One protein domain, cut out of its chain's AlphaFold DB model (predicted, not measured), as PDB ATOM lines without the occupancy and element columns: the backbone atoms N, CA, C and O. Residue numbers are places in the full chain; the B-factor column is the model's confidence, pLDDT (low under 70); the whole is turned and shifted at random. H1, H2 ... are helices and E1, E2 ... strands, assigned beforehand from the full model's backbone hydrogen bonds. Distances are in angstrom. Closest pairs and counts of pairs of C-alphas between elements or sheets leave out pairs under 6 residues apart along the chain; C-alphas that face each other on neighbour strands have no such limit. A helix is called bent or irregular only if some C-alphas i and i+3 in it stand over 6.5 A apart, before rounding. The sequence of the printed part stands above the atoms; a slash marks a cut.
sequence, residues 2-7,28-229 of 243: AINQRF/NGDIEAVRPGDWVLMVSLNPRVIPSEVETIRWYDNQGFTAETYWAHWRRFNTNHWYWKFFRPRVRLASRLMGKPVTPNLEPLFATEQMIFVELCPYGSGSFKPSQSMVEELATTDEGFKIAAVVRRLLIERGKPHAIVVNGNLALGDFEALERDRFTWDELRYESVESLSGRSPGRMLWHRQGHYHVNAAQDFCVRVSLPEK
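Overview. This is residues 2 to 7 and 28 to 229 of the 243 residues of an uncharacterized protein of Chloroflexia bacterium (UniProt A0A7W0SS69). A strongly twisted six-stranded sheet runs through the domain, with H7 and H8 packed on one face and H4 on the other, in three layers. At one edge the long strands E4 and E5 reach away to the small H9, and H1 and H2 lie well away from the sheet. The printed part has 208 residues with nine named helices and six named strands, in the order H1 E1 H2 H3 H4 H5 E2 H6 H7 E3 H8 E4 H9 E5 E6. The mixed sheet has the order E2 E1 E3 E6 E5 E4, and the class is mixed, helices and strands. The whole is compact, with a radius of gyration of the C-alphas of 18.0 A and spans of 53 by 47 by 41 A.

Along the chain. H1, residues 2 to 6, begins at C-alpha 2 (191.875, 223.759, 247.566). After the cut come E1, residues 40 to 44, H2, 53 to 62, H3, 67 to 80, 18.4 A, and H4, 84 to 97, 19.3 A. H3 is irregular, C-alphas 75 and 78 being 7.9 A apart; H4 only just, with 6.6 A between C-alphas 86 and 89. Next are H5, 107 to 113, E2, 115 to 119, H6, 132 to 141, H7, 143 to 157, 20.9 A, E3, 163 to 167, and H8, 169 to 178. E4, 183 to 191, measures 26.1 A, H9 is 193 to 197, E5, 204 to 215, measures 35.1 A, and E6, 218 to 225, ends at C-alpha 225 (221.099, 220.855, 261.231).

Arrangement. E2, E1, E3 and E6 are parallel neighbours in turn: N 42 and O 116 are 2.8 A apart, N 165 and O 41 2.7 A, N 223 and O 164 2.8 A. E5 is antiparallel to E6, its hairpin partner, with N 212 and O 220 at 2.8 A, and to E4, with N 188 and O 207 at 2.8 A. E1, H2 to H5 and E2 form a strand-helix-strand unit, two parallel neighbours with helices between. E2, H6 H7, E3 and E3, H8, E4 are split units, other strands lying between, with right-handed crossovers. H4 is on the sheet at a height of 9.0 A, on the opposite face to H8. H5 touches H3, Pro 108 to Thr 79, C-alphas 4.8 A apart. H6 touches H8, C-alphas 132 and 170 being 5.8 A apart. Every O i to N i+4 pair is within hydrogen-bond range in H1, H2, H5, H6, H7 and H8; H3 and H4 have 8 of 10 each, H9 0 of 1 but 2 of 2 O i to N i+3.

Size, cuts and confidence. The C-alphas of Thr 66 and Gly 198, the two farthest apart, are 56.6 A apart. Residues 8 to 27 are not printed, with 27.9 A from C-alpha 7 to C-alpha 28. Of the links printed whole, E2 to H6 is long. Mean pLDDT of the printed part is 82.6; residues 46 to 54, 193 to 202 and 215 to 229 are under 70.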
ATOM      1  N   ALA A   2     191.308 224.369 248.780       78.25
ATOM      2  CA  ALA A   2     191.875 223.759 247.566       78.25
ATOM      3  C   ALA A   2     192.975 222.700 247.820       78.25
ATOM      4  O   ALA A   2     192.957 221.650 247.185       78.25
ATOM      5  N   ILE A   3     193.884 222.919 248.781       83.69
ATOM      6  CA  ILE A   3     194.991 221.984 249.065       83.69
ATOM      7  C   ILE A   3     194.510 220.621 249.596       83.69
ATOM      8  O   ILE A   3     194.915 219.583 249.082       83.69
ATOM      9  N   ASN A   4     193.586 220.597 250.565       88.56
ATOM     10  CA  ASN A   4     193.054 219.341 251.110       88.56
ATOM     11  C   ASN A   4     192.284 218.544 250.050       88.56
ATOM     12  O   ASN A   4     192.431 217.329 249.976       88.56
ATOM     13  N   GLN A   5     191.515 219.225 249.194       89.31
ATOM     14  CA  GLN A   5     190.810 218.581 248.083       89.31
ATOM     15  C   GLN A   5     191.781 218.006 247.050       89.31
ATOM     16  O   GLN A   5     191.620 216.860 246.639       89.31
ATOM     17  N   ARG A   6     192.820 218.765 246.680       88.88
ATOM     18  CA  ARG A   6     193.841 218.345 245.712       88.88
ATOM     19  C   ARG A   6     194.516 217.030 246.093       88.88
ATOM     20  O   ARG A   6     194.741 216.197 245.225       88.88
ATOM     21  N   PHE A   7     194.822 216.844 247.374       88.12
ATOM     22  CA  PHE A   7     195.490 215.636 247.870       88.12
ATOM     23  C   PHE A   7     194.520 214.603 248.466       88.12
ATOM     24  O   PHE A   7     194.967 213.626 249.063       88.12
ATOM     25  N   ASN A  28     208.332 233.255 263.350       89.94
ATOM     26  CA  ASN A  28     208.370 233.682 264.746       89.94
ATOM     27  C   ASN A  28     209.757 234.223 265.124       89.94
ATOM     28  O   ASN A  28     210.781 233.735 264.640       89.94
ATOM     29  N   GLY A  29     209.775 235.233 265.996       91.88
ATOM     30  CA  GLY A  29     210.962 236.027 266.341       91.88
ATOM     31  C   GLY A  29     210.779 237.511 266.017       91.88
ATOM     32  O   GLY A  29     209.940 237.888 265.197       91.88
ATOM     33  N   ASP A  30     211.537 238.370 266.689       94.81
ATOM     34  CA  ASP A  30     211.397 239.816 266.591       94.81
ATOM     35  C   ASP A  30     212.224 240.386 265.429       94.81
ATOM     36  O   ASP A  30     213.400 240.727 265.565       94.81
ATOM     37  N   ILE A  31     211.577 240.525 264.270       91.38
ATOM     38  CA  ILE A  31     212.204 241.064 263.056       91.38
ATOM     39  C   ILE A  31     212.664 242.526 263.197       91.38
ATOM     40  O   ILE A  31     213.519 242.976 262.439       91.38
ATOM     41  N   GLU A  32     212.124 243.287 264.151       92.06
ATOM     42  CA  GLU A  32     212.524 244.684 264.368       92.06
ATOM     43  C   GLU A  32     213.773 244.791 265.260       92.06
ATOM     44  O   GLU A  32     214.514 245.783 265.187       92.06
ATOM     45  N   ALA A  33     214.034 243.760 266.073       92.69
ATOM     46  CA  ALA A  33     215.199 243.683 266.950       92.69
ATOM     47  C   ALA A  33     216.478 243.278 266.199       92.69
ATOM     48  O   ALA A  33     217.571 243.716 266.564       92.69
ATOM     49  N   VAL A  34     216.362 242.481 265.130       91.81
ATOM     50  CA  VAL A  34     217.533 241.978 264.399       91.81
ATOM     51  C   VAL A  34     218.253 243.073 263.600       91.81
ATOM     52  O   VAL A  34     217.679 244.083 263.175       91.81
ATOM     53  N   ARG A  35     219.557 242.873 263.388       92.75
ATOM     54  CA  ARG A  35     220.426 243.757 262.598       92.75
ATOM     55  C   ARG A  35     221.227 242.941 261.584       92.75
ATOM     56  O   ARG A  35     221.661 241.853 261.939       92.75
ATOM     57  N   PRO A  36     221.453 243.434 260.352       92.62
ATOM     58  CA  PRO A  36     222.245 242.724 259.348       92.62
ATOM     59  C   PRO A  36     223.563 242.163 259.899       92.62
ATOM     60  O   PRO A  36     224.320 242.885 260.540       92.62
ATOM     61  N   GLY A  37     223.830 240.886 259.634       90.06
ATOM     62  CA  GLY A  37     225.019 240.161 260.085       90.06
ATOM     63  C   GLY A  37     224.992 239.733 261.552       90.06
ATOM     64  O   GLY A  37     225.963 239.147 262.011       90.06
ATOM     65  N   ASP A  38     223.906 239.999 262.282       94.06
ATOM     66  CA  ASP A  38     223.859 239.830 263.736       94.06
ATOM     67  C   ASP A  38     222.642 239.033 264.226       94.06
ATOM     68  O   ASP A  38     222.068 239.303 265.276       94.06
ATOM     69  N   TRP A  39     222.215 238.044 263.440       96.56
ATOM     70  CA  TRP A  39     221.119 237.128 263.776       96.56
ATOM     71  C   TRP A  39     221.175 235.857 262.923       96.56
ATOM     72  O   TRP A  39     221.874 235.808 261.913       96.56
ATOM     73  N   VAL A  40     220.434 234.816 263.299       95.25
ATOM     74  CA  VAL A  40     220.364 233.546 262.557       95.25
ATOM     75  C   VAL A  40     218.968 233.321 261.990       95.25
ATOM     76  O   VAL A  40     217.974 233.386 262.712       95.25
ATOM     77  N   LEU A  41     218.892 232.978 260.704       95.31
ATOM     78  CA  LEU A  41     217.661 232.493 260.088       95.31
ATOM     79  C   LEU A  41     217.547 230.985 260.308       95.31
ATOM     80  O   LEU A  41     218.431 230.239 259.907       95.31
ATOM     81  N   MET A  42     216.457 230.520 260.903       93.25
ATOM     82  CA  MET A  42     216.119 229.107 261.033       93.25
ATOM     83  C   MET A  42     215.006 228.771 260.044       93.25
ATOM     84  O   MET A  42     213.889 229.248 260.193       93.25
ATOM     85  N   VAL A  43     215.283 227.925 259.059       90.50
ATOM     86  CA  VAL A  43     214.289 227.443 258.094       90.50
ATOM     87  C   VAL A  43     213.871 226.041 258.499       90.50
ATOM     88  O   VAL A  43     214.716 225.151 258.595       90.50
ATOM     89  N   SER A  44     212.586 225.809 258.742       85.19
ATOM     90  CA  SER A  44     212.081 224.481 259.081       85.19
ATOM     91  C   SER A  44     210.825 224.120 258.304       85.19
ATOM     92  O   SER A  44     210.200 224.946 257.652       85.19
ATOM     93  N   LEU A  45     210.497 222.835 258.353       76.12
ATOM     94  CA  LEU A  45     209.211 222.317 257.939       76.12
ATOM     95  C   LEU A  45     208.642 221.588 259.152       76.12
ATOM     96  O   LEU A  45     209.015 220.441 259.419       76.12
ATOM     97  N   ASN A  46     207.769 222.249 259.901       67.31
ATOM     98  CA  ASN A  46     207.052 221.643 261.010       67.31
ATOM     99  C   ASN A  46     205.552 221.578 260.708       67.31
ATOM    100  O   ASN A  46     204.777 222.384 261.218       67.31
ATOM    101  N   PRO A  47     205.094 220.586 259.929       56.22
ATOM    102  CA  PRO A  47     203.691 220.476 259.580       56.22
ATOM    103  C   PRO A  47     202.900 219.804 260.706       56.22
ATOM    104  O   PRO A  47     201.975 219.057 260.413       56.22
ATOM    105  N   ARG A  48     203.267 219.948 261.986       60.72
ATOM    106  CA  ARG A  48     202.611 219.175 263.043       60.72
ATOM    107  C   ARG A  48     201.529 219.986 263.730       60.72
ATOM    108  O   ARG A  48     201.843 220.912 264.464       60.72
ATOM    109  N   VAL A  49     200.297 219.518 263.564       61.31
ATOM    110  CA  VAL A  49     199.202 219.796 264.492       61.31
ATOM    111  C   VAL A  49     199.230 218.700 265.556       61.31
ATOM    112  O   VAL A  49     199.155 217.510 265.242       61.31
ATOM    113  N   ILE A  50     199.450 219.045 266.818       55.59
ATOM    114  CA  ILE A  50     199.418 218.101 267.941       55.59
ATOM    115  C   ILE A  50     197.944 217.797 268.293       55.59
ATOM    116  O   ILE A  50     197.126 218.704 268.306       55.59
ATOM    117  N   PRO A  51     197.560 216.547 268.622       44.03
ATOM    118  CA  PRO A  51     196.159 216.158 268.868       44.03
ATOM    119  C   PRO A  51     195.369 216.964 269.923       44.03
ATOM    120  O   PRO A  51     194.145 216.915 269.921       44.03
ATOM    121  N   SER A  52     196.029 217.722 270.804       52.88
ATOM    122  CA  SER A  52     195.384 218.667 271.735       52.88
ATOM    123  C   SER A  52     194.950 219.989 271.078       52.88
ATOM    124  O   SER A  52     194.429 220.877 271.744       52.88
ATOM    125  N   GLU A  53     195.179 220.167 269.777       58.88
ATOM    126  CA  GLU A  53     195.077 221.468 269.118       58.88
ATOM    127  C   GLU A  53     193.681 221.864 268.643       58.88
ATOM    128  O   GLU A  53     193.525 222.988 268.188       58.88
ATOM    129  N   VAL A  54     192.627 221.058 268.827       65.69
ATOM    130  CA  VAL A  54     191.259 221.617 268.716       65.69
ATOM    131  C   VAL A  54     191.086 222.752 269.728       65.69
ATOM    132  O   VAL A  54     190.524 223.796 269.402       65.69
ATOM    133  N   GLU A  55     191.622 222.587 270.938       70.00
ATOM    134  CA  GLU A  55     191.631 223.639 271.955       70.00
ATOM    135  C   GLU A  55     192.577 224.780 271.586       70.00
ATOM    136  O   GLU A  55     192.280 225.925 271.894       70.00
ATOM    137  N   THR A  56     193.676 224.504 270.879       74.06
ATOM    138  CA  THR A  56     194.617 225.540 270.416       74.06
ATOM    139  C   THR A  56     194.032 226.370 269.272       74.06
ATOM    140  O   THR A  56     194.070 227.592 269.344       74.06
ATOM    141  N   ILE A  57     193.412 225.738 268.272       76.75
ATOM    142  CA  ILE A  57     192.683 226.404 267.185       76.75
ATOM    143  C   ILE A  57     191.567 227.271 267.762       76.75
ATOM    144  O   ILE A  57     191.493 228.463 267.471       76.75
ATOM    145  N   ARG A  58     190.756 226.702 268.667       79.06
ATOM    146  CA  ARG A  58     189.727 227.464 269.388       79.06
ATOM    147  C   ARG A  58     190.326 228.591 270.214       79.06
ATOM    148  O   ARG A  58     189.740 229.662 270.264       79.06
ATOM    149  N   TRP A  59     191.469 228.376 270.861       83.69
ATOM    150  CA  TRP A  59     192.143 229.416 271.627       83.69
ATOM    151  C   TRP A  59     192.517 230.596 270.730       83.69
ATOM    152  O   TRP A  59     192.168 231.718 271.089       83.69
ATOM    153  N   TYR A  60     193.137 230.346 269.568       84.50
ATOM    154  CA  TYR A  60     193.497 231.384 268.595       84.50
ATOM    155  C   TYR A  60     192.268 232.136 268.081       84.50
ATOM    156  O   TYR A  60     192.274 233.365 268.083       84.50
ATOM    157  N   ASP A  61     191.208 231.418 267.701       84.25
ATOM    158  CA  ASP A  61     189.965 232.038 267.225       84.25
ATOM    159  C   ASP A  61     189.262 232.848 268.334       84.25
ATOM    160  O   ASP A  61     188.708 233.916 268.076       84.25
ATOM    161  N   ASN A  62     189.348 232.405 269.593       85.94
ATOM    162  CA  ASN A  62     188.755 233.093 270.742       85.94
ATOM    163  C   ASN A  62     189.581 234.285 271.256       85.94
ATOM    164  O   ASN A  62     189.082 235.031 272.098       85.94
ATOM    165  N   GLN A  63     190.825 234.486 270.798       86.56
ATOM    166  CA  GLN A  63     191.636 235.628 271.245       86.56
ATOM    167  C   GLN A  63     191.138 236.972 270.694       86.56
ATOM    168  O   GLN A  63     191.535 238.014 271.211       86.56
ATOM    169  N   GLY A  64     190.310 236.978 269.640       84.31
ATOM    170  CA  GLY A  64     189.881 238.221 268.992       84.31
ATOM    171  C   GLY A  64     191.064 239.033 268.453       84.31
ATOM    172  O   GLY A  64     191.092 240.256 268.586       84.31
ATOM    173  N   PHE A  65     192.078 238.350 267.910       89.06
ATOM    174  CA  PHE A  65     193.288 238.992 267.405       89.06
ATOM    175  C   PHE A  65     192.963 240.076 266.367       89.06
ATOM    176  O   PHE A  65     192.246 239.847 265.396       89.06
ATOM    177  N   THR A  66     193.566 241.247 266.547       89.75
ATOM    178  CA  THR A  66     193.728 242.240 265.482       89.75
ATOM    179  C   THR A  66     195.014 241.928 264.719       89.75
ATOM    180  O   THR A  66     195.854 241.161 265.196       89.75
ATOM    181  N   ALA A  67     195.219 242.547 263.554       86.94
ATOM    182  CA  ALA A  67     196.478 242.398 262.820       86.94
ATOM    183  C   ALA A  67     197.701 242.769 263.687       86.94
ATOM    184  O   ALA A  67     198.706 242.061 263.691       86.94
ATOM    185  N   GLU A  68     197.584 243.836 264.476       90.38
ATOM    186  CA  GLU A  68     198.645 244.348 265.348       90.38
ATOM    187  C   GLU A  68     198.930 243.406 266.521       90.38
ATOM    188  O   GLU A  68     200.090 243.090 266.797       90.38
ATOM    189  N   THR A  69     197.889 242.907 267.197       91.94
ATOM    190  CA  THR A  69     198.081 241.989 268.328       91.94
ATOM    191  C   THR A  69     198.565 240.615 267.872       91.94
ATOM    192  O   THR A  69     199.370 239.997 268.568       91.94
ATOM    193  N   TYR A  70     198.167 240.168 266.676       89.81
ATOM    194  CA  TYR A  70     198.688 238.944 266.069       89.81
ATOM    195  C   TYR A  70     200.170 239.075 265.694       89.81
ATOM    196  O   TYR A  70     200.971 238.187 265.986       89.81
ATOM    197  N   TRP A  71     200.562 240.212 265.109       89.94
ATOM    198  CA  TRP A  71     201.964 240.528 264.821       89.94
ATOM    199  C   TRP A  71     202.819 240.544 266.094       89.94
ATOM    200  O   TRP A  71     203.866 239.896 266.160       89.94
ATOM    201  N   ALA A  72     202.349 241.234 267.138       91.94
ATOM    202  CA  ALA A  72     203.040 241.306 268.423       91.94
ATOM    203  C   ALA A  72     203.182 239.927 269.095       91.94
ATOM    204  O   ALA A  72     204.227 239.637 269.685       91.94
ATOM    205  N   HIS A  73     202.160 239.069 268.977       91.31
ATOM    206  CA  HIS A  73     202.193 237.688 269.468       91.31
ATOM    207  C   HIS A  73     203.337 236.893 268.833       91.31
ATOM    208  O   HIS A  73     204.177 236.350 269.550       91.31
ATOM    209  N   TRP A  74     203.435 236.881 267.500       90.50
ATOM    210  CA  TRP A  74     204.460 236.099 266.796       90.50
ATOM    211  C   TRP A  74     205.880 236.628 266.970       90.50
ATOM    212  O   TRP A  74     206.826 235.839 267.068       90.50
ATOM    213  N   ARG A  75     206.035 237.948 267.121       93.00
ATOM    214  CA  ARG A  75     207.328 238.550 267.472       93.00
ATOM    215  C   ARG A  75     207.844 238.079 268.823       93.00
ATOM    216  O   ARG A  75     209.039 237.872 268.967       93.00
ATOM    217  N   ARG A  76     206.956 237.869 269.799       92.06
ATOM    218  CA  ARG A  76     207.312 237.473 271.176       92.06
ATOM    219  C   ARG A  76     207.091 235.991 271.472       92.06
ATOM    220  O   ARG A  76     207.292 235.559 272.609       92.06
ATOM    221  N   PHE A  77     206.720 235.203 270.463       89.62
ATOM    222  CA  PHE A  77     206.313 233.810 270.628       89.62
ATOM    223  C   PHE A  77     207.340 232.989 271.411       89.62
ATOM    224  O   PHE A  77     206.972 232.272 272.332       89.62
ATOM    225  N   ASN A  78     208.634 233.144 271.119       89.50
ATOM    226  CA  ASN A  78     209.693 232.348 271.751       89.50
ATOM    227  C   ASN A  78     209.899 232.679 273.238       89.50
ATOM    228  O   ASN A  78     210.287 231.800 274.007       89.50
ATOM    229  N   THR A  79     209.609 233.916 273.651       91.12
ATOM    230  CA  THR A  79     209.626 234.311 275.068       91.12
ATOM    231  C   THR A  79     208.404 233.754 275.801       91.12
ATOM    232  O   THR A  79     208.523 233.278 276.927       91.12
ATOM    233  N   ASN A  80     207.241 233.749 275.143       87.06
ATOM    234  CA  ASN A  80     205.971 233.324 275.740       87.06
ATOM    235  C   ASN A  80     205.766 231.797 275.715       87.06
ATOM    236  O   ASN A  80     205.081 231.246 276.574       87.06
ATOM    237  N   HIS A  81     206.372 231.101 274.751       84.19
ATOM    238  CA  HIS A  81     206.178 229.674 274.488       84.19
ATOM    239  C   HIS A  81     207.519 228.940 274.412       84.19
ATOM    240  O   HIS A  81     207.993 228.520 273.353       84.19
ATOM    241  N   TRP A  82     208.143 228.745 275.574       88.50
ATOM    242  CA  TRP A  82     209.460 228.121 275.658       88.50
ATOM    243  C   TRP A  82     209.412 226.587 275.761       88.50
ATOM    244  O   TRP A  82     209.331 226.005 276.846       88.50
ATOM    245  N   TYR A  83     209.560 225.896 274.626       86.38
ATOM    246  CA  TYR A  83     209.780 224.444 274.589       86.38
ATOM    247  C   TYR A  83     211.276 224.089 274.560       86.38
ATOM    248  O   TYR A  83     211.889 223.923 273.502       86.38
ATOM    249  N   TRP A  84     211.875 223.931 275.744       86.56
ATOM    250  CA  TRP A  84     213.331 223.782 275.892       86.56
ATOM    251  C   TRP A  84     213.948 222.653 275.050       86.56
ATOM    252  O   TRP A  84     215.048 222.825 274.535       86.56
ATOM    253  N   LYS A  85     213.268 221.512 274.858       85.50
ATOM    254  CA  LYS A  85     213.813 220.386 274.067       85.50
ATOM    255  C   LYS A  85     213.999 220.743 272.593       85.50
ATOM    256  O   LYS A  85     214.891 220.205 271.943       85.50
ATOM    257  N   PHE A  86     213.165 221.637 272.068       84.56
ATOM    258  CA  PHE A  86     213.298 222.147 270.711       84.56
ATOM    259  C   PHE A  86     214.235 223.356 270.665       84.56
ATOM    260  O   PHE A  86     215.204 223.349 269.908       84.56
ATOM    261  N   PHE A  87     213.994 224.386 271.474       89.62
ATOM    262  CA  PHE A  87     214.714 225.645 271.305       89.62
ATOM    263  C   PHE A  87     216.159 225.600 271.809       89.62
ATOM    264  O   PHE A  87     217.047 226.104 271.125       89.62
ATOM    265  N   ARG A  88     216.448 224.952 272.947       91.94
ATOM    266  CA  ARG A  88     217.790 224.989 273.559       91.94
ATOM    267  C   ARG A  88     218.908 224.497 272.632       91.94
ATOM    268  O   ARG A  88     219.909 225.204 272.514       91.94
ATOM    269  N   PRO A  89     218.799 223.341 271.945       90.25
ATOM    270  CA  PRO A  89     219.842 222.914 271.011       90.25
ATOM    271  C   PRO A  89     220.100 223.933 269.891       90.25
ATOM    272  O   PRO A  89     221.249 224.156 269.513       90.25
ATOM    273  N   ARG A  90     219.041 224.590 269.404       90.88
ATOM    274  CA  ARG A  90     219.101 225.577 268.315       90.88
ATOM    275  C   ARG A  90     219.717 226.892 268.776       90.88
ATOM    276  O   ARG A  90     220.603 227.403 268.100       90.88
ATOM    277  N   VAL A  91     219.328 227.379 269.953       94.31
ATOM    278  CA  VAL A  91     219.929 228.564 270.581       94.31
ATOM    279  C   VAL A  91     221.416 228.350 270.836       94.31
ATOM    280  O   VAL A  91     222.219 229.208 270.499       94.31
ATOM    281  N   ARG A  92     221.818 227.181 271.349       93.56
ATOM    282  CA  ARG A  92     223.240 226.861 271.559       93.56
ATOM    283  C   ARG A  92     224.034 226.816 270.257       93.56
ATOM    284  O   ARG A  92     225.178 227.263 270.234       93.56
ATOM    285  N   LEU A  93     223.448 226.277 269.188       90.56
ATOM    286  CA  LEU A  93     224.067 226.300 267.866       90.56
ATOM    287  C   LEU A  93     224.226 227.742 267.366       90.56
ATOM    288  O   LEU A  93     225.339 228.132 267.030       90.56
ATOM    289  N   ALA A  94     223.153 228.535 267.372       92.56
ATOM    290  CA  ALA A  94     223.170 229.925 266.917       92.56
ATOM    291  C   ALA A  94     224.159 230.787 267.720       92.56
ATOM    292  O   ALA A  94     225.023 231.436 267.140       92.56
ATOM    293  N   SER A  95     224.115 230.689 269.050       94.19
ATOM    294  CA  SER A  95     225.064 231.311 269.979       94.19
ATOM    295  C   SER A  95     226.521 231.012 269.615       94.19
ATOM    296  O   SER A  95     227.343 231.925 269.557       94.19
ATOM    297  N   ARG A  96     226.849 229.750 269.301       92.50
ATOM    298  CA  ARG A  96     228.203 229.361 268.872       92.50
ATOM    299  C   ARG A  96     228.571 229.910 267.499       92.50
ATOM    300  O   ARG A  96     229.700 230.352 267.330       92.50
ATOM    301  N   LEU A  97     227.649 229.882 266.536       89.62
ATOM    302  CA  LEU A  97     227.894 230.411 265.188       89.62
ATOM    303  C   LEU A  97     228.175 231.909 265.203       89.62
ATOM    304  O   LEU A  97     229.040 232.374 264.468       89.62
ATOM    305  N   MET A  98     227.460 232.640 266.053       93.12
ATOM    306  CA  MET A  98     227.583 234.089 266.197       93.12
ATOM    307  C   MET A  98     228.699 234.508 267.163       93.12
ATOM    308  O   MET A  98     228.963 235.696 267.297       93.12
ATOM    309  N   GLY A  99     229.322 233.568 267.884       94.50
ATOM    310  CA  GLY A  99     230.291 233.898 268.934       94.50
ATOM    311  C   GLY A  99     229.681 234.664 270.115       94.50
ATOM    312  O   GLY A  99     230.383 235.421 270.779       94.50
ATOM    313  N   LYS A 100     228.382 234.474 270.387       94.88
ATOM    314  CA  LYS A 100     227.624 235.160 271.445       94.88
ATOM    315  C   LYS A 100     227.180 234.178 272.527       94.88
ATOM    316  O   LYS A 100     226.119 233.567 272.376       94.88
ATOM    317  N   PRO A 101     227.955 233.974 273.605       94.69
ATOM    318  CA  PRO A 101     227.567 233.081 274.690       94.69
ATOM    319  C   PRO A 101     226.212 233.475 275.288       94.69
ATOM    320  O   PRO A 101     225.934 234.655 275.484       94.69
ATOM    321  N   VAL A 102     225.381 232.482 275.604       96.31
ATOM    322  CA  VAL A 102     224.060 232.688 276.210       96.31
ATOM    323  C   VAL A 102     223.870 231.744 277.391       96.31
ATOM    324  O   VAL A 102     224.204 230.558 277.324       96.31
ATOM    325  N   THR A 103     223.347 232.272 278.494       95.69
ATOM    326  CA  THR A 103     223.013 231.490 279.687       95.69
ATOM    327  C   THR A 103     221.595 230.915 279.581       95.69
ATOM    328  O   THR A 103     220.745 231.509 278.918       95.69
ATOM    329  N   PRO A 104     221.279 229.793 280.261       94.00
ATOM    330  CA  PRO A 104     219.972 229.135 280.156       94.00
ATOM    331  C   PRO A 104     218.745 230.031 280.390       94.00
ATOM    332  O   PRO A 104     217.714 229.828 279.757       94.00
ATOM    333  N   ASN A 105     218.846 231.015 281.284       95.12
ATOM    334  CA  ASN A 105     217.775 231.966 281.594       95.12
ATOM    335  C   ASN A 105     217.560 233.035 280.508       95.12
ATOM    336  O   ASN A 105     216.494 233.636 280.465       95.12
ATOM    337  N   LEU A 106     218.546 233.262 279.635       96.56
ATOM    338  CA  LEU A 106     218.471 234.211 278.520       96.56
ATOM    339  C   LEU A 106     218.177 233.526 277.177       96.56
ATOM    340  O   LEU A 106     217.993 234.208 276.174       96.56
ATOM    341  N   GLU A 107     218.102 232.190 277.137       96.19
ATOM    342  CA  GLU A 107     217.814 231.438 275.907       96.19
ATOM    343  C   GLU A 107     216.495 231.862 275.215       96.19
ATOM    344  O   GLU A 107     216.525 232.007 273.991       96.19
ATOM    345  N   PRO A 108     215.365 232.108 275.922       95.94
ATOM    346  CA  PRO A 108     214.128 232.567 275.279       95.94
ATOM    347  C   PRO A 108     214.266 233.947 274.631       95.94
ATOM    348  O   PRO A 108     213.792 234.161 273.514       95.94
ATOM    349  N   LEU A 109     214.960 234.866 275.308       96.12
ATOM    350  CA  LEU A 109     215.210 236.211 274.799       96.12
ATOM    351  C   LEU A 109     216.130 236.161 273.578       96.12
ATOM    352  O   LEU A 109     215.808 236.728 272.542       96.12
ATOM    353  N   PHE A 110     217.212 235.380 273.649       96.69
ATOM    354  CA  PHE A 110     218.107 235.154 272.514       96.69
ATOM    355  C   PHE A 110     217.354 234.575 271.307       96.69
ATOM    356  O   PHE A 110     217.497 235.065 270.192       96.69
ATOM    357  N   ALA A 111     216.507 233.563 271.517       95.50
ATOM    358  CA  ALA A 111     215.675 233.002 270.454       95.50
ATOM    359  C   ALA A 111     214.671 234.012 269.877       95.50
ATOM    360  O   ALA A 111     214.195 233.819 268.766       95.50
ATOM    361  N   THR A 112     214.302 235.039 270.639       95.44
ATOM    362  CA  THR A 112     213.357 236.075 270.216       95.44
ATOM    363  C   THR A 112     214.067 237.172 269.429       95.44
ATOM    364  O   THR A 112     213.610 237.536 268.356       95.44
ATOM    365  N   GLU A 113     215.200 237.667 269.919       96.31
ATOM    366  CA  GLU A 113     215.854 238.871 269.389       96.31
ATOM    367  C   GLU A 113     216.997 238.586 268.407       96.31
ATOM    368  O   GLU A 113     217.461 239.496 267.727       96.31
ATOM    369  N   GLN A 114     217.502 237.350 268.356       96.88
ATOM    370  CA  GLN A 114     218.690 236.981 267.567       96.88
ATOM    371  C   GLN A 114     218.420 235.828 266.596       96.88
ATOM    372  O   GLN A 114     219.323 235.375 265.890       96.88
ATOM    373  N   MET A 115     217.189 235.317 266.561       96.44
ATOM    374  CA  MET A 115     216.796 234.223 265.683       96.44
ATOM    375  C   MET A 115     215.423 234.507 265.082       96.44
ATOM    376  O   MET A 115     214.492 234.841 265.807       96.44
ATOM    377  N   ILE A 116     215.287 234.312 263.771       95.44
ATOM    378  CA  ILE A 116     213.982 234.296 263.100       95.44
ATOM    379  C   ILE A 116     213.753 232.889 262.580       95.44
ATOM    380  O   ILE A 116     214.591 232.336 261.871       95.44
ATOM    381  N   PHE A 117     212.625 232.304 262.946       92.44
ATOM    382  CA  PHE A 117     212.204 230.985 262.508       92.44
ATOM    383  C   PHE A 117     211.176 231.158 261.402       92.44
ATOM    384  O   PHE A 117     210.207 231.880 261.593       92.44
ATOM    385  N   VAL A 118     211.392 230.514 260.262       91.06
ATOM    386  CA  VAL A 118     210.473 230.499 259.125       91.06
ATOM    387  C   VAL A 118     210.043 229.066 258.885       91.06
ATOM    388  O   VAL A 118     210.883 228.175 258.721       91.06
ATOM    389  N   GLU A 119     208.734 228.865 258.838       86.50
ATOM    390  CA  GLU A 119     208.134 227.595 258.457       86.50
ATOM    391  C   GLU A 119     207.833 227.614 256.958       86.50
ATOM    392  O   GLU A 119     207.176 228.517 256.445       86.50
ATOM    393  N   LEU A 120     208.322 226.604 256.241       81.94
ATOM    394  CA  LEU A 120     208.090 226.455 254.800       81.94
ATOM    395  C   LEU A 120     206.634 226.118 254.473       81.94
ATOM    396  O   LEU A 120     206.167 226.366 253.367       81.94
ATOM    397  N   CYS A 121     205.929 225.540 255.445       82.12
ATOM    398  CA  CYS A 121     204.538 225.161 255.320       82.12
ATOM    399  C   CYS A 121     203.716 225.934 256.358       82.12
ATOM    400  O   CYS A 121     203.900 225.709 257.554       82.12
ATOM    401  N   PRO A 122     202.776 226.792 255.930       77.62
ATOM    402  CA  PRO A 122     201.882 227.513 256.844       77.62
ATOM    403  C   PRO A 122     200.801 226.634 257.485       77.62
ATOM    404  O   PRO A 122     199.995 227.115 258.284       77.62
ATOM    405  N   TYR A 123     200.744 225.362 257.095       81.38
ATOM    406  CA  TYR A 123     199.729 224.410 257.515       81.38
ATOM    407  C   TYR A 123     200.359 223.250 258.285       81.38
ATOM    408  O   TYR A 123     201.484 222.835 258.001       81.38
ATOM    409  N   GLY A 124     199.612 222.670 259.217       79.56
ATOM    410  CA  GLY A 124     199.994 221.433 259.882       79.56
ATOM    411  C   GLY A 124     198.908 220.366 259.805       79.56
ATOM    412  O   GLY A 124     197.777 220.630 259.418       79.56
ATOM    413  N   SER A 125     199.264 219.140 260.151       80.25
ATOM    414  CA  SER A 125     198.401 217.969 260.169       80.25
ATOM    415  C   SER A 125     198.834 217.021 261.290       80.25
ATOM    416  O   SER A 125     200.009 216.969 261.669       80.25
ATOM    417  N   GLY A 126     197.874 216.274 261.836       74.75
ATOM    418  CA  GLY A 126     198.119 215.299 262.897       74.75
ATOM    419  C   GLY A 126     198.803 214.026 262.402       74.75
ATOM    420  O   GLY A 126     199.616 213.440 263.123       74.75
ATOM    421  N   SER A 127     198.512 213.612 261.164       79.94
ATOM    422  CA  SER A 127     199.024 212.362 260.590       79.94
ATOM    423  C   SER A 127     199.636 212.490 259.197       79.94
ATOM    424  O   SER A 127     200.309 211.545 258.768       79.94
ATOM    425  N   PHE A 128     199.464 213.620 258.501       82.69
ATOM    426  CA  PHE A 128     200.041 213.797 257.171       82.69
ATOM    427  C   PHE A 128     201.571 213.864 257.239       82.69
ATOM    428  O   PHE A 128     202.166 214.639 257.990       82.69
ATOM    429  N   LYS A 129     202.220 213.027 256.427       83.38
ATOM    430  CA  LYS A 129     203.678 212.947 256.307       83.38
ATOM    431  C   LYS A 129     204.054 213.208 254.848       83.38
ATOM    432  O   LYS A 129     204.008 212.261 254.062       83.38
ATOM    433  N   PRO A 130     204.409 214.452 254.481       84.44
ATOM    434  CA  PRO A 130     204.750 214.765 253.101       84.44
ATOM    435  C   PRO A 130     205.977 213.970 252.647       84.44
ATOM    436  O   PRO A 130     206.950 213.825 253.395       84.44
ATOM    437  N   SER A 131     205.953 213.480 251.407       86.38
ATOM    438  CA  SER A 131     207.177 213.056 250.726       86.38
ATOM    439  C   SER A 131     207.970 214.277 250.254       86.38
ATOM    440  O   SER A 131     207.432 215.374 250.134       86.38
ATOM    441  N   GLN A 132     209.245 214.071 249.922       85.12
ATOM    442  CA  GLN A 132     210.080 215.118 249.333       85.12
ATOM    443  C   GLN A 132     209.472 215.675 248.032       85.12
ATOM    444  O   GLN A 132     209.337 216.883 247.885       85.12
ATOM    445  N   SER A 133     209.008 214.795 247.141       87.25
ATOM    446  CA  SER A 133     208.375 215.194 245.879       87.25
ATOM    447  C   SER A 133     207.091 216.005 246.082       87.25
ATOM    448  O   SER A 133     206.822 216.924 245.321       87.25
ATOM    449  N   MET A 134     206.305 215.693 247.119       87.94
ATOM    450  CA  MET A 134     205.109 216.471 247.458       87.94
ATOM    451  C   MET A 134     205.475 217.873 247.946       87.94
ATOM    452  O   MET A 134     204.788 218.826 247.602       87.94
ATOM    453  N   VAL A 135     206.548 218.015 248.732       86.38
ATOM    454  CA  VAL A 135     207.028 219.335 249.174       86.38
ATOM    455  C   VAL A 135     207.484 220.169 247.976       86.38
ATOM    456  O   VAL A 135     207.083 221.320 247.866       86.38
ATOM    457  N   GLU A 136     208.241 219.583 247.048       86.00
ATOM    458  CA  GLU A 136     208.679 220.252 245.810       86.00
ATOM    459  C   GLU A 136     207.495 220.679 244.923       86.00
ATOM    460  O   GLU A 136     207.481 221.774 244.354       86.00
ATOM    461  N   GLU A 137     206.462 219.840 244.829       87.38
ATOM    462  CA  GLU A 137     205.224 220.181 244.128       87.38
ATOM    463  C   GLU A 137     204.496 221.347 244.819       87.38
ATOM    464  O   GLU A 137     204.098 222.310 244.160       87.38
ATOM    465  N   LEU A 138     204.342 221.301 246.144       87.19
ATOM    466  CA  LEU A 138     203.705 222.367 246.924       87.19
ATOM    467  C   LEU A 138     204.459 223.692 246.786       87.19
ATOM    468  O   LEU A 138     203.834 224.712 246.508       87.19
ATOM    469  N   ALA A 139     205.788 223.659 246.863       84.81
ATOM    470  CA  ALA A 139     206.667 224.814 246.693       84.81
ATOM    471  C   ALA A 139     206.408 225.603 245.399       84.81
ATOM    472  O   ALA A 139     206.551 226.825 245.364       84.81
ATOM    473  N   THR A 140     206.001 224.911 244.333       85.00
ATOM    474  CA  THR A 140     205.783 225.513 243.010       85.00
ATOM    475  C   THR A 140     204.318 225.820 242.707       85.00
ATOM    476  O   THR A 140     204.027 226.662 241.855       85.00
ATOM    477  N   THR A 141     203.375 225.178 243.397       87.38
ATOM    478  CA  THR A 141     201.953 225.210 243.016       87.38
ATOM    479  C   THR A 141     201.008 225.711 244.103       87.38
ATOM    480  O   THR A 141     199.915 226.154 243.763       87.38
ATOM    481  N   ASP A 142     201.396 225.669 245.378       89.38
ATOM    482  CA  ASP A 142     200.581 226.145 246.495       89.38
ATOM    483  C   ASP A 142     200.930 227.594 246.866       89.38
ATOM    484  O   ASP A 142     202.092 227.945 247.054       89.38
ATOM    485  N   GLU A 143     199.914 228.451 246.984       87.94
ATOM    486  CA  GLU A 143     200.114 229.876 247.282       87.94
ATOM    487  C   GLU A 143     200.686 230.117 248.682       87.94
ATOM    488  O   GLU A 143     201.469 231.046 248.877       87.94
ATOM    489  N   GLY A 144     200.358 229.263 249.656       87.12
ATOM    490  CA  GLY A 144     200.920 229.363 250.995       87.12
ATOM    491  C   GLY A 144     202.425 229.104 250.990       87.12
ATOM    492  O   GLY A 144     203.197 229.901 251.521       87.12
ATOM    493  N   PHE A 145     202.858 228.041 250.315       87.88
ATOM    494  CA  PHE A 145     204.283 227.753 250.137       87.88
ATOM    495  C   PHE A 145     205.015 228.862 249.368       87.88
ATOM    496  O   PHE A 145     206.115 229.261 249.759       87.88
ATOM    497  N   LYS A 146     204.402 229.422 248.316       88.19
ATOM    498  CA  LYS A 146     204.987 230.548 247.567       88.19
ATOM    499  C   LYS A 146     205.192 231.779 248.452       88.19
ATOM    500  O   LYS A 146     206.255 232.397 248.391       88.19
ATOM    501  N   ILE A 147     204.222 232.120 249.303       89.00
ATOM    502  CA  ILE A 147     204.356 233.231 250.260       89.00
ATOM    503  C   ILE A 147     205.491 232.954 251.252       89.00
ATOM    504  O   ILE A 147     206.332 233.829 251.468       89.00
ATOM    505  N   ALA A 148     205.574 231.741 251.809       88.56
ATOM    506  CA  ALA A 148     206.658 231.361 252.717       88.56
ATOM    507  C   ALA A 148     208.042 231.491 252.051       88.56
ATOM    508  O   ALA A 148     208.977 232.027 252.653       88.56
ATOM    509  N   ALA A 149     208.166 231.086 250.782       88.25
ATOM    510  CA  ALA A 149     209.389 231.258 250.000       88.25
ATOM    511  C   ALA A 149     209.748 232.743 249.793       88.25
ATOM    512  O   ALA A 149     210.914 233.119 249.936       88.25
ATOM    513  N   VAL A 150     208.761 233.611 249.531       89.69
ATOM    514  CA  VAL A 150     208.970 235.068 249.429       89.69
ATOM    515  C   VAL A 150     209.450 235.654 250.757       89.69
ATOM    516  O   VAL A 150     210.441 236.386 250.775       89.69
ATOM    517  N   VAL A 151     208.803 235.309 251.875       90.44
ATOM    518  CA  VAL A 151     209.201 235.767 253.219       90.44
ATOM    519  C   VAL A 151     210.634 235.335 253.534       90.44
ATOM    520  O   VAL A 151     211.459 236.167 253.913       90.44
ATOM    521  N   ARG A 152     210.964 234.058 253.301       91.38
ATOM    522  CA  ARG A 152     212.323 233.519 253.454       91.38
ATOM    523  C   ARG A 152     213.335 234.320 252.639       91.38
ATOM    524  O   ARG A 152     214.367 234.723 253.168       91.38
ATOM    525  N   ARG A 153     213.042 234.576 251.364       89.56
ATOM    526  CA  ARG A 153     213.947 235.298 250.468       89.56
ATOM    527  C   ARG A 153     214.167 236.744 250.905       89.56
ATOM    528  O   ARG A 153     215.305 237.204 250.915       89.56
ATOM    529  N   LEU A 154     213.113 237.438 251.334       91.25
ATOM    530  CA  LEU A 154     213.225 238.789 251.894       91.25
ATOM    531  C   LEU A 154     214.116 238.805 253.140       91.25
ATOM    532  O   LEU A 154     214.996 239.657 253.259       91.25
ATOM    533  N   LEU A 155     213.935 237.838 254.037       92.38
ATOM    534  CA  LEU A 155     214.753 237.692 255.238       92.38
ATOM    535  C   LEU A 155     216.231 237.446 254.909       92.38
ATOM    536  O   LEU A 155     217.099 238.047 255.538       92.38
ATOM    537  N   ILE A 156     216.530 236.635 253.894       90.56
ATOM    538  CA  ILE A 156     217.908 236.384 253.451       90.56
ATOM    539  C   ILE A 156     218.508 237.630 252.784       90.56
ATOM    540  O   ILE A 156     219.530 238.145 253.232       90.56
ATOM    541  N   GLU A 157     217.873 238.141 251.727       88.75
ATOM    542  CA  GLU A 157     218.448 239.188 250.875       88.75
ATOM    543  C   GLU A 157     218.466 240.564 251.560       88.75
ATOM    544  O   GLU A 157     219.416 241.337 251.401       88.75
ATOM    545  N   ARG A 158     217.414 240.891 252.324       89.00
ATOM    546  CA  ARG A 158     217.267 242.195 252.993       89.00
ATOM    547  C   ARG A 158     217.686 242.142 254.451       89.00
ATOM    548  O   ARG A 158     218.376 243.051 254.905       89.00
ATOM    549  N   GLY A 159     217.292 241.086 255.160       90.12
ATOM    550  CA  GLY A 159     217.629 240.913 256.571       90.12
ATOM    551  C   GLY A 159     219.091 240.523 256.800       90.12
ATOM    552  O   GLY A 159     219.643 240.875 257.840       90.12
ATOM    553  N   LYS A 160     219.738 239.866 255.822       91.12
ATOM    554  CA  LYS A 160     221.169 239.514 255.828       91.12
ATOM    555  C   LYS A 160     221.578 238.786 257.119       91.12
ATOM    556  O   LYS A 160     222.323 239.357 257.915       91.12
ATOM    557  N   PRO A 161     221.069 237.574 257.381       93.88
ATOM    558  CA  PRO A 161     221.421 236.836 258.590       93.88
ATOM    559  C   PRO A 161     222.924 236.541 258.633       93.88
ATOM    560  O   PRO A 161     223.550 236.354 257.601       93.88
ATOM    561  N   HIS A 162     223.498 236.432 259.828       91.62
ATOM    562  CA  HIS A 162     224.854 235.912 260.045       91.62
ATOM    563  C   HIS A 162     225.005 234.491 259.490       91.62
ATOM    564  O   HIS A 162     226.003 234.145 258.860       91.62
ATOM    565  N   ALA A 163     223.990 233.660 259.734       92.00
ATOM    566  CA  ALA A 163     223.931 232.305 259.219       92.00
ATOM    567  C   ALA A 163     222.493 231.865 258.935       92.00
ATOM    568  O   ALA A 163     221.550 232.284 259.611       92.00
ATOM    569  N   ILE A 164     222.348 230.964 257.968       91.88
ATOM    570  CA  ILE A 164     221.092 230.266 257.680       91.88
ATOM    571  C   ILE A 164     221.216 228.842 258.217       91.88
ATOM    572  O   ILE A 164     222.175 228.140 257.903       91.88
ATOM    573  N   VAL A 165     220.246 228.410 259.018       91.25
ATOM    574  CA  VAL A 165     220.147 227.054 259.547       91.25
ATOM    575  C   VAL A 165     218.925 226.358 258.970       91.25
ATOM    576  O   VAL A 165     217.801 226.720 259.301       91.25
ATOM    577  N   VAL A 166     219.130 225.331 258.147       89.62
ATOM    578  CA  VAL A 166     218.025 224.520 257.607       89.62
ATOM    579  C   VAL A 166     217.796 223.305 258.505       89.62
ATOM    580  O   VAL A 166     218.709 222.509 258.736       89.62
ATOM    581  N   ASN A 167     216.586 223.174 259.045       85.88
ATOM    582  CA  ASN A 167     216.216 222.204 260.068       85.88
ATOM    583  C   ASN A 167     215.276 221.122 259.520       85.88
ATOM    584  O   ASN A 167     214.060 221.323 259.434       85.88
ATOM    585  N   GLY A 168     215.848 219.945 259.250       82.06
ATOM    586  CA  GLY A 168     215.135 218.738 258.814       82.06
ATOM    587  C   GLY A 168     215.299 218.405 257.325       82.06
ATOM    588  O   GLY A 168     215.522 219.282 256.502       82.06
ATOM    589  N   ASN A 169     215.162 217.118 256.980       81.38
ATOM    590  CA  ASN A 169     215.416 216.610 255.620       81.38
ATOM    591  C   ASN A 169     214.451 217.160 254.561       81.38
ATOM    592  O   ASN A 169     214.855 217.369 253.428       81.38
ATOM    593  N   LEU A 170     213.182 217.368 254.919       83.94
ATOM    594  CA  LEU A 170     212.200 217.902 253.974       83.94
ATOM    595  C   LEU A 170     212.430 219.395 253.716       83.94
ATOM    596  O   LEU A 170     212.363 219.839 252.577       83.94
ATOM    597  N   ALA A 171     212.768 220.155 254.765       85.38
ATOM    598  CA  ALA A 171     213.143 221.558 254.618       85.38
ATOM    599  C   ALA A 171     214.431 221.717 253.806       85.38
ATOM    600  O   ALA A 171     214.540 222.621 252.990       85.38
ATOM    601  N   LEU A 172     215.380 220.804 254.013       83.69
ATOM    602  CA  LEU A 172     216.586 220.681 253.210       83.69
ATOM    603  C   LEU A 172     216.251 220.510 251.725       83.69
ATOM    604  O   LEU A 172     216.704 221.311 250.920       83.69
ATOM    605  N   GLY A 173     215.447 219.512 251.364       81.94
ATOM    606  CA  GLY A 173     215.158 219.265 249.956       81.94
ATOM    607  C   GLY A 173     214.347 220.385 249.285       81.94
ATOM    608  O   GLY A 173     214.619 220.706 248.135       81.94
ATOM    609  N   ASP A 174     213.413 221.034 249.995       84.25
ATOM    610  CA  ASP A 174     212.754 222.263 249.508       84.25
ATOM    611  C   ASP A 174     213.765 223.380 249.228       84.25
ATOM    612  O   ASP A 174     213.789 223.963 248.142       84.25
ATOM    613  N   PHE A 175     214.633 223.649 250.207       84.06
ATOM    614  CA  PHE A 175     215.655 224.677 250.088       84.06
ATOM    615  C   PHE A 175     216.581 224.380 248.902       84.06
ATOM    616  O   PHE A 175     216.905 225.280 248.133       84.06
ATOM    617  N   GLU A 176     216.945 223.112 248.692       82.69
ATOM    618  CA  GLU A 176     217.764 222.685 247.556       82.69
ATOM    619  C   GLU A 176     217.047 222.750 246.209       82.69
ATOM    620  O   GLU A 176     217.702 222.934 245.184       82.69
ATOM    621  N   ALA A 177     215.727 222.584 246.179       82.31
ATOM    622  CA  ALA A 177     214.946 222.708 244.957       82.31
ATOM    623  C   ALA A 177     214.798 224.175 244.530       82.31
ATOM    624  O   ALA A 177     214.919 224.482 243.347       82.31
ATOM    625  N   LEU A 178     214.565 225.075 245.489       81.56
ATOM    626  CA  LEU A 178     214.266 226.483 245.214       81.56
ATOM    627  C   LEU A 178     215.507 227.373 245.109       81.56
ATOM    628  O   LEU A 178     215.491 228.360 244.379       81.56
ATOM    629  N   GLU A 179     216.572 227.048 245.841       83.00
ATOM    630  CA  GLU A 179     217.736 227.927 245.995       83.00
ATOM    631  C   GLU A 179     219.017 227.344 245.383       83.00
ATOM    632  O   GLU A 179     220.090 227.890 245.619       83.00
ATOM    633  N   ARG A 180     218.935 226.241 244.620       83.19
ATOM    634  CA  ARG A 180     220.096 225.462 244.133       83.19
ATOM    635  C   ARG A 180     221.227 226.315 243.573       83.19
ATOM    636  O   ARG A 180     222.387 226.107 243.907       83.19
ATOM    637  N   ASP A 181     220.876 227.277 242.730       84.62
ATOM    638  CA  ASP A 181     221.842 228.100 241.998       84.62
ATOM    639  C   ASP A 181     222.487 229.183 242.878       84.62
ATOM    640  O   ASP A 181     223.332 229.953 242.426       84.62
ATOM    641  N   ARG A 182     222.066 229.270 244.142       82.88
ATOM    642  CA  ARG A 182     222.476 230.282 245.113       82.88
ATOM    643  C   ARG A 182     223.272 229.695 246.256       82.88
ATOM    644  O   ARG A 182     223.541 230.423 247.200       82.88
ATOM    645  N   PHE A 183     223.655 228.422 246.233       81.06
ATOM    646  CA  PHE A 183     224.483 227.900 247.308       81.06
ATOM    647  C   PHE A 183     225.431 226.780 246.889       81.06
ATOM    648  O   PHE A 183     225.203 226.057 245.924       81.06
ATOM    649  N   THR A 184     226.494 226.620 247.670       80.75
ATOM    650  CA  THR A 184     227.487 225.550 247.525       80.75
ATOM    651  C   THR A 184     227.732 224.913 248.879       80.75
ATOM    652  O   THR A 184     228.177 225.611 249.785       80.75
ATOM    653  N   TRP A 185     227.412 223.627 249.059       84.62
ATOM    654  CA  TRP A 185     227.561 222.948 250.351       84.62
ATOM    655  C   TRP A 185     228.366 221.655 250.254       84.62
ATOM    656  O   TRP A 185     228.210 220.885 249.309       84.62
ATOM    657  N   ASP A 186     229.114 221.380 251.318       82.50
ATOM    658  CA  ASP A 186     229.816 220.131 251.562       82.50
ATOM    659  C   ASP A 186     229.084 219.304 252.617       82.50
ATOM    660  O   ASP A 186     228.590 219.822 253.626       82.50
ATOM    661  N   GLU A 187     229.041 217.989 252.407       85.94
ATOM    662  CA  GLU A 187     228.580 217.047 253.420       85.94
ATOM    663  C   GLU A 187     229.742 216.645 254.329       85.94
ATOM    664  O   GLU A 187     230.710 216.018 253.902       85.94
ATOM    665  N   LEU A 188     229.615 216.968 255.612       83.88
ATOM    666  CA  LEU A 188     230.554 216.572 256.647       83.88
ATOM    667  C   LEU A 188     230.011 215.382 257.423       83.88
ATOM    668  O   LEU A 188     228.848 215.368 257.828       83.88
ATOM    669  N   ARG A 189     230.878 214.401 257.677       85.50
ATOM    670  CA  ARG A 189     230.563 213.170 258.411       85.50
ATOM    671  C   ARG A 189     231.551 212.971 259.554       85.50
ATOM    672  O   ARG A 189     232.742 213.205 259.379       85.50
ATOM    673  N   TYR A 190     231.062 212.551 260.713       82.31
ATOM    674  CA  TYR A 190     231.880 212.346 261.911       82.31
ATOM    675  C   TYR A 190     231.232 211.319 262.835       82.31
ATOM    676  O   TYR A 190     230.013 211.156 262.852       82.31
ATOM    677  N   GLU A 191     232.048 210.620 263.614       79.81
ATOM    678  CA  GLU A 191     231.552 209.683 264.617       79.81
ATOM    679  C   GLU A 191     230.960 210.425 265.821       79.81
ATOM    680  O   GLU A 191     231.460 211.468 266.250       79.81
ATOM    681  N   SER A 192     229.863 209.902 266.373       73.31
ATOM    682  CA  SER A 192     229.263 210.462 267.579       73.31
ATOM    683  C   SER A 192     230.175 210.246 268.781       73.31
ATOM    684  O   SER A 192     230.745 209.181 268.957       73.31
ATOM    685  N   VAL A 193     230.239 211.228 269.679       68.12
ATOM    686  CA  VAL A 193     231.057 211.146 270.905       68.12
ATOM    687  C   VAL A 193     230.612 209.988 271.822       68.12
ATOM    688  O   VAL A 193     231.399 209.484 272.616       68.12
ATOM    689  N   GLU A 194     229.368 209.507 271.685       60.00
ATOM    690  CA  GLU A 194     228.886 208.304 272.382       60.00
ATOM    691  C   GLU A 194     229.651 207.034 271.961       60.00
ATOM    692  O   GLU A 194     229.787 206.126 272.785       60.00
ATOM    693  N   SER A 195     230.198 206.977 270.734       52.59
ATOM    694  CA  SER A 195     231.022 205.855 270.250       52.59
ATOM    695  C   SER A 195     232.300 205.679 271.070       52.59
ATOM    696  O   SER A 195     232.708 204.554 271.354       52.59
ATOM    697  N   LEU A 196     232.875 206.788 271.547       53.59
ATOM    698  CA  LEU A 196     234.108 206.817 272.336       53.59
ATOM    699  C   LEU A 196     233.923 206.237 273.747       53.59
ATOM    700  O   LEU A 196     234.899 205.894 274.406       53.59
ATOM    701  N   SER A 197     232.676 206.104 274.212       57.88
ATOM    702  CA  SER A 197     232.354 205.518 275.520       57.88
ATOM    703  C   SER A 197     232.268 203.984 275.513       57.88
ATOM    704  O   SER A 197     232.027 203.386 276.561       57.88
ATOM    705  N   GLY A 198     232.417 203.335 274.349       56.75
ATOM    706  CA  GLY A 198     232.414 201.871 274.200       56.75
ATOM    707  C   GLY A 198     231.071 201.174 274.467       56.75
ATOM    708  O   GLY A 198     230.985 199.953 274.370       56.75
ATOM    709  N   ARG A 199     230.005 201.914 274.803       57.72
ATOM    710  CA  ARG A 199     228.702 201.354 275.221       57.72
ATOM    711  C   ARG A 199     227.698 201.152 274.083       57.72
ATOM    712  O   ARG A 199     226.604 200.643 274.314       57.72
ATOM    713  N   SER A 200     228.012 201.568 272.860       58.47
ATOM    714  CA  SER A 200     227.143 201.394 271.689       58.47
ATOM    715  C   SER A 200     227.963 201.436 270.399       58.47
ATOM    716  O   SER A 200     228.966 202.151 270.363       58.47
ATOM    717  N   PRO A 201     227.552 200.719 269.334       60.34
ATOM    718  CA  PRO A 201     228.168 200.869 268.020       60.34
ATOM    719  C   PRO A 201     228.141 202.345 267.610       60.34
ATOM    720  O   PRO A 201     227.119 203.024 267.777       60.34
ATOM    721  N   GLY A 202     229.283 202.846 267.136       63.66
ATOM    722  CA  GLY A 202     229.451 204.260 266.836       63.66
ATOM    723  C   GLY A 202     228.424 204.748 265.824       63.66
ATOM    724  O   GLY A 202     228.198 204.118 264.790       63.66
ATOM    725  N   ARG A 203     227.753 205.860 266.138       71.69
ATOM    726  CA  ARG A 203     226.787 206.467 265.216       71.69
ATOM    727  C   ARG A 203     227.531 207.438 264.317       71.69
ATOM    728  O   ARG A 203     228.135 208.379 264.816       71.69
ATOM    729  N   MET A 204     227.443 207.249 263.005       77.19
ATOM    730  CA  MET A 204     227.888 208.268 262.056       77.19
ATOM    731  C   MET A 204     226.877 209.410 262.031       77.19
ATOM    732  O   MET A 204     225.724 209.245 261.625       77.19
ATOM    733  N   LEU A 205     227.325 210.569 262.486       79.06
ATOM    734  CA  LEU A 205     226.629 211.835 262.369       79.06
ATOM    735  C   LEU A 205     227.045 212.501 261.062       79.06
ATOM    736  O   LEU A 205     228.145 212.282 260.549       79.06
ATOM    737  N   TRP A 206     226.162 213.332 260.531       79.50
ATOM    738  CA  TRP A 206     226.474 214.155 259.380       79.50
ATOM    739  C   TRP A 206     225.728 215.481 259.442       79.50
ATOM    740  O   TRP A 206     224.660 215.580 260.055       79.50
ATOM    741  N   HIS A 207     226.304 216.493 258.810       82.06
ATOM    742  CA  HIS A 207     225.646 217.762 258.527       82.06
ATOM    743  C   HIS A 207     226.134 218.298 257.181       82.06
ATOM    744  O   HIS A 207     227.144 217.833 256.658       82.06
ATOM    745  N   ARG A 208     225.419 219.274 256.618       82.75
ATOM    746  CA  ARG A 208     225.894 220.032 255.453       82.75
ATOM    747  C   ARG A 208     226.260 221.440 255.876       82.75
ATOM    748  O   ARG A 208     225.603 222.007 256.751       82.75
ATOM    749  N   GLN A 209     227.302 221.994 255.282       86.88
ATOM    750  CA  GLN A 209     227.678 223.387 255.482       86.88
ATOM    751  C   GLN A 209     228.174 223.987 254.179       86.88
ATOM    752  O   GLN A 209     228.693 223.263 253.338       86.88
ATOM    753  N   GLY A 210     228.055 225.298 254.030       84.12
ATOM    754  CA  GLY A 210     228.540 225.956 252.835       84.12
ATOM    755  C   GLY A 210     228.193 227.429 252.764       84.12
ATOM    756  O   GLY A 210     227.990 228.070 253.798       84.12
ATOM    757  N   HIS A 211     228.119 227.949 251.543       83.88
ATOM    758  CA  HIS A 211     227.902 229.367 251.275       83.88
ATOM    759  C   HIS A 211     226.586 229.601 250.538       83.88
ATOM    760  O   HIS A 211     226.226 228.810 249.672       83.88
ATOM    761  N   TYR A 212     225.867 230.667 250.894       83.31
ATOM    762  CA  TYR A 212     224.729 231.188 250.135       83.31
ATOM    763  C   TYR A 212     225.126 232.495 249.456       83.31
ATOM    764  O   TYR A 212     225.542 233.436 250.131       83.31
ATOM    765  N   HIS A 213     224.946 232.545 248.146       81.38
ATOM    766  CA  HIS A 213     225.330 233.619 247.250       81.38
ATOM    767  C   HIS A 213     224.096 234.468 246.918       81.38
ATOM    768  O   HIS A 213     223.174 234.022 246.227       81.38
ATOM    769  N   VAL A 214     224.059 235.711 247.404       73.38
ATOM    770  CA  VAL A 214     222.994 236.668 247.036       73.38
ATOM    771  C   VAL A 214     223.393 237.481 245.804       73.38
ATOM    772  O   VAL A 214     222.574 237.685 244.907       73.38
ATOM    773  N   ASN A 215     224.642 237.947 245.762       66.44
ATOM    774  CA  ASN A 215     225.283 238.657 244.652       66.44
ATOM    775  C   ASN A 215     226.815 238.623 244.844       66.44
ATOM    776  O   ASN A 215     227.289 238.165 245.879       66.44
ATOM    777  N   ALA A 216     227.585 239.149 243.882       55.22
ATOM    778  CA  ALA A 216     229.056 239.126 243.886       55.22
ATOM    779  C   ALA A 216     229.737 239.773 245.118       55.22
ATOM    780  O   ALA A 216     230.949 239.654 245.267       55.22
ATOM    781  N   ALA A 217     228.990 240.467 245.982       52.03
ATOM    782  CA  ALA A 217     229.499 241.149 247.169       52.03
ATOM    783  C   ALA A 217     228.967 240.568 248.493       52.03
ATOM    784  O   ALA A 217     229.260 241.126 249.552       52.03
ATOM    785  N   GLN A 218     228.144 239.508 248.467       58.06
ATOM    786  CA  GLN A 218     227.463 239.002 249.662       58.06
ATOM    787  C   GLN A 218     227.348 237.474 249.683       58.06
ATOM    788  O   GLN A 218     226.449 236.904 249.055       58.06
ATOM    789  N   ASP A 219     228.204 236.862 250.505       60.25
ATOM    790  CA  ASP A 219     228.176 235.441 250.845       60.25
ATOM    791  C   ASP A 219     227.804 235.247 252.322       60.25
ATOM    792  O   ASP A 219     228.345 235.911 253.208       60.25
ATOM    793  N   PHE A 220     226.904 234.303 252.596       60.34
ATOM    794  CA  PHE A 220     226.498 233.920 253.953       60.34
ATOM    795  C   PHE A 220     226.907 232.488 254.263       60.34
ATOM    796  O   PHE A 220     226.858 231.631 253.385       60.34
ATOM    797  N   CYS A 221     227.232 232.190 255.523       63.78
ATOM    798  CA  CYS A 221     227.402 230.804 255.946       63.78
ATOM    799  C   CYS A 221     226.028 230.125 256.068       63.78
ATOM    800  O   CYS A 221     225.157 230.572 256.817       63.78
ATOM    801  N   VAL A 222     225.838 229.010 255.368       60.38
ATOM    802  CA  VAL A 222     224.690 228.116 255.552       60.38
ATOM    803  C   VAL A 222     225.144 226.880 256.296       60.38
ATOM    804  O   VAL A 222     226.166 226.279 255.963       60.38
ATOM    805  N   ARG A 223     224.363 226.459 257.285       65.56
ATOM    806  CA  ARG A 223     224.517 225.158 257.930       65.56
ATOM    807  C   ARG A 223     223.192 224.420 257.937       65.56
ATOM    808  O   ARG A 223     222.146 224.988 258.198       65.56
ATOM    809  N   VAL A 224     223.220 223.123 257.708       60.09
ATOM    810  CA  VAL A 224     222.039 222.271 257.814       60.09
ATOM    811  C   VAL A 224     222.154 221.490 259.110       60.09
ATOM    812  O   VAL A 224     223.119 220.759 259.312       60.09
ATOM    813  N   SER A 225     221.177 221.637 259.999       50.97
ATOM    814  CA  SER A 225     221.099 220.855 261.231       50.97
ATOM    815  C   SER A 225     219.961 219.854 261.102       50.97
ATOM    816  O   SER A 225     218.807 220.229 260.915       50.97
ATOM    817  N   LEU A 226     220.263 218.562 261.200       46.31
ATOM    818  CA  LEU A 226     219.221 217.544 261.249       46.31
ATOM    819  C   LEU A 226     218.898 217.163 262.692       46.31
ATOM    820  O   LEU A 226     219.816 216.908 263.474       46.31
ATOM    821  N   PRO A 227     217.609 217.061 263.059       42.91
ATOM    822  CA  PRO A 227     217.236 216.524 264.356       42.91
ATOM    823  C   PRO A 227     217.647 215.043 264.475       42.91
ATOM    824  O   PRO A 227     217.430 214.243 263.563       42.91
ATOM    825  N   GLU A 228     218.184 214.670 265.644       41.28
ATOM    826  CA  GLU A 228     218.749 213.348 265.997       41.28
ATOM    827  C   GLU A 228     217.890 212.133 265.588       41.28
ATOM    828  O   GLU A 228     218.411 211.050 265.323       41.28
ATOM    829  N   LYS A 229     216.562 212.285 265.485       40.09
ATOM    830  CA  LYS A 229     215.636 211.180 265.172       40.09
ATOM    831  C   LYS A 229     215.734 210.638 263.738       40.09
ATOM    832  O   LYS A 229     215.176 209.574 263.477       40.09
TER     833      LYS A 229